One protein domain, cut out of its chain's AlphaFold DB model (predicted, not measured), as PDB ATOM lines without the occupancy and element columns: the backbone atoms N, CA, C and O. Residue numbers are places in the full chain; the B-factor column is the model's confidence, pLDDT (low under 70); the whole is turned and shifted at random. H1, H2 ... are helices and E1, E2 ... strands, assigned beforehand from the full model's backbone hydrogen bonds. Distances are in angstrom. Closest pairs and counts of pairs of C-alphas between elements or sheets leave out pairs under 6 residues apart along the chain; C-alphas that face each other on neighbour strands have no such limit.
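AT A GLANCE: This is residues 4 to 66 of the 72 residues of an uncharacterized protein of Phytophthora palmivora var. palmivora (UniProt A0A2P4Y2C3). Picture an open U: a two-stranded hairpin, E1 and E2, makes one arm, the long helix H2 makes the base, and the short helix H1 with the first printed residues makes the other arm. The middle of the U is empty, and the two arms have no contact with each other. The printed part has 63 residues, with H1, H2, E1 and E2 in that order along the chain; the sheet order is E1 - E2, antiparallel, and the class is mixed, helices and strands. It is only just extended, close to loose, with a radius of gyration of the C-alphas of 16.3 A and spans of 41 by 31 by 23 A.

IN THESE COORDINATES: Find C-alpha 48 at (86.878, -215.744, 234.570), where E1 begins; it runs over residues 48 to 55, 22.7 A. E2, residues 58 to 65, covers 22.9 A and ends at C-alpha 65, (88.994, -211.846, 236.683). H2 holds residues 22 to 43 and runs 31.4 A from C-alpha 22 at (79.446, -211.582, 267.904). H1 is residues 9 to 14.

HOW THE PARTS SIT: Look first at the hairpin of E1 and E2, antiparallel at 158 degrees between their directions. The C-alphas of Pro 52 and Leu 61 face each other at 4.8 A; N 53 and O 60 are within hydrogen-bond range at 2.9 A, and N 49 and O 64 at 3.1 A. A tight link of 4 residues joins H2 to E1, but H2 and E2 are apart. H1 is apart from H2, E1 and E2. In H1 and H2 every O i to N i+4 pair is within hydrogen-bond range.

THE WHOLE: The two C-alphas farthest apart, those of Lys 18 and Pro 47, are 41.7 A apart. Residues 16 to 39, of which 22 to 39 belong to H2, stand free. The printed part has no cut, and no link is long. The mean pLDDT of the printed part is 80.4; look for values under 70 at residues 44 to 49, 53 to 56, 58 and 65 to 66.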
ATOM      1  N   SER A   4     101.876-210.650 265.261       80.44
ATOM      2  CA  SER A   4     101.469-210.222 263.917       80.44
ATOM      3  C   SER A   4     100.031-209.701 263.816       80.44
ATOM      4  O   SER A   4      99.714-208.974 262.886       80.44
ATOM      5  N   GLU A   5      99.146-210.092 264.732       80.69
ATOM      6  CA  GLU A   5      97.760-209.624 264.759       80.69
ATOM      7  C   GLU A   5      97.680-208.193 265.304       80.69
ATOM      8  O   GLU A   5      96.898-207.392 264.813       80.69
ATOM      9  N   VAL A   6      98.518-207.854 266.289       77.62
ATOM     10  CA  VAL A   6      98.527-206.534 266.942       77.62
ATOM     11  C   VAL A   6      99.211-205.476 266.073       77.62
ATOM     12  O   VAL A   6      98.807-204.312 266.092       77.62
ATOM     13  N   ASP A   7     100.216-205.885 265.298       84.31
ATOM     14  CA  ASP A   7     100.958-204.997 264.396       84.31
ATOM     15  C   ASP A   7     100.200-204.683 263.095       84.31
ATOM     16  O   ASP A   7     100.543-203.726 262.397       84.31
ATOM     17  N   ASP A   8      99.154-205.451 262.771       86.25
ATOM     18  CA  ASP A   8      98.341-205.212 261.584       86.25
ATOM     19  C   ASP A   8      97.571-203.873 261.698       86.25
ATOM     20  O   ASP A   8      96.810-203.663 262.654       86.25
ATOM     21  N   PRO A   9      97.725-202.947 260.730       86.94
ATOM     22  CA  PRO A   9      97.071-201.643 260.780       86.94
ATOM     23  C   PRO A   9      95.541-201.710 260.855       86.94
ATOM     24  O   PRO A   9      94.939-200.832 261.481       86.94
ATOM     25  N   LEU A  10      94.907-202.722 260.246       86.00
ATOM     26  CA  LEU A  10      93.455-202.894 260.300       86.00
ATOM     27  C   LEU A  10      93.034-203.376 261.685       86.00
ATOM     28  O   LEU A  10      92.108-202.808 262.265       86.00
ATOM     29  N   THR A  11      93.744-204.342 262.262       83.62
ATOM     30  CA  THR A  11      93.486-204.794 263.635       83.62
ATOM     31  C   THR A  11      93.677-203.679 264.651       83.62
ATOM     32  O   THR A  11      92.833-203.486 265.531       83.62
ATOM     33  N   ARG A  12      94.722-202.864 264.488       84.56
ATOM     34  CA  ARG A  12      94.924-201.675 265.319       84.56
ATOM     35  C   ARG A  12      93.812-200.643 265.127       84.56
ATOM     36  O   ARG A  12      93.390-200.014 266.090       84.56
ATOM     37  N   ALA A  13      93.302-200.455 263.913       85.81
ATOM     38  CA  ALA A  13      92.162-199.569 263.689       85.81
ATOM     39  C   ALA A  13      90.876-200.104 264.347       85.81
ATOM     40  O   ALA A  13      90.083-199.315 264.867       85.81
ATOM     41  N   MET A  14      90.690-201.430 264.390       84.94
ATOM     42  CA  MET A  14      89.540-202.058 265.046       84.94
ATOM     43  C   MET A  14      89.492-201.796 266.557       84.94
ATOM     44  O   MET A  14      88.392-201.733 267.106       84.94
ATOM     45  N   SER A  15      90.628-201.561 267.229       83.19
ATOM     46  CA  SER A  15      90.635-201.226 268.666       83.19
ATOM     47  C   SER A  15      89.934-199.902 268.986       83.19
ATOM     48  O   SER A  15      89.522-199.688 270.122       83.19
ATOM     49  N   ASN A  16      89.792-199.014 267.997       86.56
ATOM     50  CA  ASN A  16      89.101-197.733 268.148       86.56
ATOM     51  C   ASN A  16      87.583-197.844 267.935       86.56
ATOM     52  O   ASN A  16      86.852-196.875 268.157       86.56
ATOM     53  N   LEU A  17      87.093-198.998 267.477       86.06
ATOM     54  CA  LEU A  17      85.672-199.220 267.242       86.06
ATOM     55  C   LEU A  17      84.951-199.549 268.549       86.06
ATOM     56  O   LEU A  17      85.493-200.178 269.457       86.06
ATOM     57  N   LYS A  18      83.673-199.165 268.628       91.25
ATOM     58  CA  LYS A  18      82.819-199.623 269.725       91.25
ATOM     59  C   LYS A  18      82.638-201.139 269.610       91.25
ATOM     60  O   LYS A  18      82.272-201.610 268.528       91.25
ATOM     61  N   PRO A  19      82.844-201.899 270.697       89.06
ATOM     62  CA  PRO A  19      82.653-203.337 270.662       89.06
ATOM     63  C   PRO A  19      81.193-203.657 270.339       89.06
ATOM     64  O   PRO A  19      80.265-203.056 270.885       89.06
ATOM     65  N   ILE A  20      80.996-204.630 269.454       91.62
ATOM     66  CA  ILE A  20      79.685-205.185 269.118       91.62
ATOM     67  C   ILE A  20      79.638-206.655 269.517       91.62
ATOM     68  O   ILE A  20      80.668-207.325 269.606       91.62
ATOM     69  N   CYS A  21      78.437-207.185 269.754       93.56
ATOM     70  CA  CYS A  21      78.303-208.606 270.042       93.56
ATOM     71  C   CYS A  21      78.591-209.444 268.785       93.56
ATOM     72  O   CYS A  21      78.332-209.030 267.650       93.56
ATOM     73  N   SER A  22      79.086-210.664 268.992       91.81
ATOM     74  CA  SER A  22      79.446-211.582 267.904       91.81
ATOM     75  C   SER A  22      78.269-211.900 266.973       91.81
ATOM     76  O   SER A  22      78.470-212.106 265.779       91.81
ATOM     77  N   LYS A  23      77.031-211.890 267.489       95.50
ATOM     78  CA  LYS A  23      75.810-212.078 266.691       95.50
ATOM     79  C   LYS A  23      75.624-210.956 265.666       95.50
ATOM     80  O   LYS A  23      75.361-211.242 264.502       95.50
ATOM     81  N   THR A  24      75.794-209.704 266.087       93.38
ATOM     82  CA  THR A  24      75.694-208.537 265.200       93.38
ATOM     83  C   THR A  24      76.829-208.523 264.184       93.38
ATOM     84  O   THR A  24      76.581-208.292 263.004       93.38
ATOM     85  N   LEU A  25      78.055-208.851 264.606       91.00
ATOM     86  CA  LEU A  25      79.190-208.962 263.688       91.00
ATOM     87  C   LEU A  25      78.927-209.999 262.585       91.00
ATOM     88  O   LEU A  25      79.107-209.698 261.408       91.00
ATOM     89  N   LYS A  26      78.434-211.192 262.945       93.44
ATOM     90  CA  LYS A  26      78.080-212.243 261.975       93.44
ATOM     91  C   LYS A  26      77.007-211.788 260.984       93.44
ATOM     92  O   LYS A  26      77.137-212.059 259.796       93.44
ATOM     93  N   ALA A  27      75.972-211.094 261.458       94.69
ATOM     94  CA  ALA A  27      74.915-210.573 260.593       94.69
ATOM     95  C   ALA A  27      75.454-209.534 259.594       94.69
ATOM     96  O   ALA A  27      75.150-209.610 258.404       94.69
ATOM     97  N   ASN A  28      76.308-208.618 260.058       90.81
ATOM     98  CA  ASN A  28      76.931-207.607 259.204       90.81
ATOM     99  C   ASN A  28      77.863-208.233 258.158       90.81
ATOM    100  O   ASN A  28      77.827-207.831 256.995       90.81
ATOM    101  N   LEU A  29      78.661-209.236 258.541       93.44
ATOM    102  CA  LEU A  29      79.525-209.964 257.609       93.44
ATOM    103  C   LEU A  29      78.703-210.687 256.536       93.44
ATOM    104  O   LEU A  29      79.006-210.546 255.357       93.44
ATOM    105  N   ALA A  30      77.627-211.381 256.917       93.81
ATOM    106  CA  ALA A  30      76.746-212.054 255.961       93.81
ATOM    107  C   ALA A  30      76.111-211.072 254.960       93.81
ATOM    108  O   ALA A  30      76.107-211.330 253.759       93.81
ATOM    109  N   ALA A  31      75.624-209.921 255.435       94.06
ATOM    110  CA  ALA A  31      75.072-208.885 254.562       94.06
ATOM    111  C   ALA A  31      76.133-208.299 253.615       94.06
ATOM    112  O   ALA A  31      75.854-208.060 252.440       94.06
ATOM    113  N   THR A  32      77.356-208.104 254.118       92.75
ATOM    114  CA  THR A  32      78.482-207.585 253.331       92.75
ATOM    115  C   THR A  32      78.893-208.567 252.238       92.75
ATOM    116  O   THR A  32      79.073-208.143 251.102       92.75
ATOM    117  N   ILE A  33      78.969-209.868 252.546       91.19
ATOM    118  CA  ILE A  33      79.267-210.925 251.565       91.19
ATOM    119  C   ILE A  33      78.267-210.864 250.409       91.19
ATOM    120  O   ILE A  33      78.675-210.704 249.265       91.19
ATOM    121  N   VAL A  34      76.964-210.863 250.708       92.12
ATOM    122  CA  VAL A  34      75.915-210.798 249.675       92.12
ATOM    123  C   VAL A  34      76.029-209.524 248.827       92.12
ATOM    124  O   VAL A  34      75.814-209.559 247.616       92.12
ATOM    125  N   ALA A  35      76.345-208.382 249.443       91.50
ATOM    126  CA  ALA A  35      76.507-207.123 248.722       91.50
ATOM    127  C   ALA A  35      77.727-207.141 247.785       91.50
ATOM    128  O   ALA A  35      77.624-206.691 246.643       91.50
ATOM    129  N   VAL A  36      78.856-207.684 248.250       86.62
ATOM    130  CA  VAL A  36      80.083-207.825 247.456       86.62
ATOM    131  C   VAL A  36      79.870-208.807 246.309       86.62
ATOM    132  O   VAL A  36      80.145-208.449 245.171       86.62
ATOM    133  N   GLU A  37      79.302-209.988 246.565       85.81
ATOM    134  CA  GLU A  37      79.008-210.989 245.530       85.81
ATOM    135  C   GLU A  37      78.106-210.426 244.429       85.81
ATOM    136  O   GLU A  37      78.366-210.640 243.245       85.81
ATOM    137  N   ARG A  38      77.075-209.648 244.792       86.38
ATOM    138  CA  ARG A  38      76.214-208.967 243.811       86.38
ATOM    139  C   ARG A  38      76.982-207.955 242.973       86.38
ATOM    140  O   ARG A  38      76.750-207.883 241.771       86.38
ATOM    141  N   LYS A  39      77.856-207.166 243.600       84.88
ATOM    142  CA  LYS A  39      78.650-206.152 242.903       84.88
ATOM    143  C   LYS A  39      79.645-206.803 241.941       84.88
ATOM    144  O   LYS A  39      79.655-206.449 240.771       84.88
ATOM    145  N   VAL A  40      80.387-207.805 242.410       80.25
ATOM    146  CA  VAL A  40      81.317-208.589 241.584       80.25
ATOM    147  C   VAL A  40      80.574-209.261 240.429       80.25
ATOM    148  O   VAL A  40      81.006-209.155 239.291       80.25
ATOM    149  N   SER A  41      79.411-209.872 240.674       77.44
ATOM    150  CA  SER A  41      78.607-210.498 239.608       77.44
ATOM    151  C   SER A  41      78.108-209.499 238.558       77.44
ATOM    152  O   SER A  41      77.907-209.874 237.410       77.44
ATOM    153  N   ALA A  42      77.877-208.239 238.940       79.94
ATOM    154  CA  ALA A  42      77.488-207.188 238.003       79.94
ATOM    155  C   ALA A  42      78.675-206.665 237.172       79.94
ATOM    156  O   ALA A  42      78.465-206.165 236.070       79.94
ATOM    157  N   GLU A  43      79.899-206.771 237.695       76.19
ATOM    158  CA  GLU A  43      81.143-206.352 237.031       76.19
ATOM    159  C   GLU A  43      81.759-207.485 236.177       76.19
ATOM    160  O   GLU A  43      82.335-207.220 235.121       76.19
ATOM    161  N   ASN A  44      81.579-208.753 236.566       64.19
ATOM    162  CA  ASN A  44      82.097-209.936 235.870       64.19
ATOM    163  C   ASN A  44      81.279-210.285 234.608       64.19
ATOM    164  O   ASN A  44      80.508-211.242 234.590       64.19
ATOM    165  N   PHE A  45      81.493-209.542 233.518       57.47
ATOM    166  CA  PHE A  45      81.030-209.897 232.162       57.47
ATOM    167  C   PHE A  45      82.164-210.398 231.235       57.47
ATOM    168  O   PHE A  45      81.986-210.474 230.019       57.47
ATOM    169  N   GLY A  46      83.334-210.742 231.789       61.66
ATOM    170  CA  GLY A  46      84.510-211.231 231.055       61.66
ATOM    171  C   GLY A  46      84.869-212.696 231.350       61.66
ATOM    172  O   GLY A  46      84.264-213.314 232.226       61.66
ATOM    173  N   PRO A  47      85.849-213.281 230.634       59.62
ATOM    174  CA  PRO A  47      86.350-214.618 230.941       59.62
ATOM    175  C   PRO A  47      86.941-214.645 232.357       59.62
ATOM    176  O   PRO A  47      87.860-213.889 232.666       59.62
ATOM    177  N   TYR A  48      86.413-215.527 233.203       65.44
ATOM    178  CA  TYR A  48      86.878-215.744 234.570       65.44
ATOM    179  C   TYR A  48      87.437-217.163 234.724       65.44
ATOM    180  O   TYR A  48      87.022-218.097 234.028       65.44
ATOM    181  N   GLY A  49      88.416-217.314 235.614       65.69
ATOM    182  CA  GLY A  49      89.074-218.585 235.905       65.69
ATOM    183  C   GLY A  49      88.910-218.966 237.371       65.69
ATOM    184  O   GLY A  49      89.196-218.161 238.257       65.69
ATOM    185  N   LEU A  50      88.495-220.209 237.627       71.25
ATOM    186  CA  LEU A  50      88.436-220.777 238.974       71.25
ATOM    187  C   LEU A  50      89.744-221.503 239.292       71.25
ATOM    188  O   LEU A  50      90.118-222.446 238.591       71.25
ATOM    189  N   ILE A  51      90.411-221.100 240.374       70.88
ATOM    190  CA  ILE A  51      91.645-221.739 240.845       70.88
ATOM    191  C   ILE A  51      91.343-222.499 242.147       70.88
ATOM    192  O   ILE A  51      91.174-221.872 243.198       70.88
ATOM    193  N   PRO A  52      91.258-223.843 242.118       70.44
ATOM    194  CA  PRO A  52      91.108-224.640 243.328       70.44
ATOM    195  C   PRO A  52      92.450-224.768 244.058       70.44
ATOM    196  O   PRO A  52      93.448-225.189 243.476       70.44
ATOM    197  N   THR A  53      92.472-224.459 245.355       69.50
ATOM    198  CA  THR A  53      93.613-224.742 246.240       69.50
ATOM    199  C   THR A  53      93.194-225.748 247.303       69.50
ATOM    200  O   THR A  53      92.162-225.583 247.955       69.50
ATOM    201  N   ILE A  54      93.999-226.798 247.482       64.50
ATOM    202  CA  ILE A  54      93.748-227.869 248.450       64.50
ATOM    203  C   ILE A  54      94.824-227.800 249.531       64.50
ATOM    204  O   ILE A  54      96.010-227.945 249.241       64.50
ATOM    205  N   ALA A  55      94.408-227.618 250.782       61.22
ATOM    206  CA  ALA A  55      95.281-227.709 251.948       61.22
ATOM    207  C   ALA A  55      94.707-228.761 252.898       61.22
ATOM    208  O   ALA A  55      93.769-228.447 253.620       61.22
ATOM    209  N   SER A  56      95.246-229.991 252.823       66.50
ATOM    210  CA  SER A  56      95.015-231.237 253.602       66.50
ATOM    211  C   SER A  56      93.584-231.631 254.032       66.50
ATOM    212  O   SER A  56      93.246-232.807 253.978       66.50
ATOM    213  N   THR A  57      92.740-230.695 254.451       73.88
ATOM    214  CA  THR A  57      91.354-230.857 254.915       73.88
ATOM    215  C   THR A  57      90.405-229.758 254.412       73.88
ATOM    216  O   THR A  57      89.204-229.840 254.663       73.88
ATOM    217  N   TYR A  58      90.905-228.754 253.689       63.81
ATOM    218  CA  TYR A  58      90.117-227.637 253.168       63.81
ATOM    219  C   TYR A  58      90.318-227.472 251.661       63.81
ATOM    220  O   TYR A  58      91.438-227.567 251.153       63.81
ATOM    221  N   VAL A  59      89.216-227.192 250.963       71.88
ATOM    222  CA  VAL A  59      89.208-226.758 249.563       71.88
ATOM    223  C   VAL A  59      88.785-225.296 249.543       71.88
ATOM    224  O   VAL A  59      87.707-224.959 250.032       71.88
ATOM    225  N   ALA A  60      89.634-224.440 248.985       76.00
ATOM    226  CA  ALA A  60      89.314-223.048 248.709       76.00
ATOM    227  C   ALA A  60      89.181-222.857 247.194       76.00
ATOM    228  O   ALA A  60      90.031-223.320 246.430       76.00
ATOM    229  N   LEU A  61      88.110-222.188 246.771       76.50
ATOM    230  CA  LEU A  61      87.906-221.756 245.393       76.50
ATOM    231  C   LEU A  61      88.127-220.250 245.333       76.50
ATOM    232  O   LEU A  61      87.477-219.506 246.067       76.50
ATOM    233  N   PHE A  62      89.035-219.823 244.462       76.31
ATOM    234  CA  PHE A  62      89.266-218.415 244.176       76.31
ATOM    235  C   PHE A  62      88.761-218.106 242.771       76.31
ATOM    236  O   PHE A  62      89.122-218.805 241.821       76.31
ATOM    237  N   ASP A  63      87.927-217.074 242.663       71.25
ATOM    238  CA  ASP A  63      87.539-216.490 241.384       71.25
ATOM    239  C   ASP A  63      88.536-215.388 241.017       71.25
ATOM    240  O   ASP A  63      88.881-214.543 241.850       71.25
ATOM    241  N   THR A  64      89.035-215.427 239.787       71.81
ATOM    242  CA  THR A  64      90.000-214.458 239.265       71.81
ATOM    243  C   THR A  64      89.480-213.896 237.954       71.81
ATOM    244  O   THR A  64      89.123-214.644 237.041       71.81
ATOM    245  N   TYR A  65      89.445-212.569 237.863       69.50
ATOM    246  CA  TYR A  65      88.994-211.846 236.683       69.50
ATOM    247  C   TYR A  65      90.001-210.756 236.319       69.50
ATOM    248  O   TYR A  65      90.721-210.235 237.175       69.50
ATOM    249  N   TRP A  66      90.073-210.436 235.030       68.38
ATOM    250  CA  TRP A  66      90.902-209.348 234.529       68.38
ATOM    251  C   TRP A  66      90.101-208.046 234.597       68.38
ATOM    252  O   TRP A  66      89.035-207.950 233.992       68.38
TER     253      TRP A  66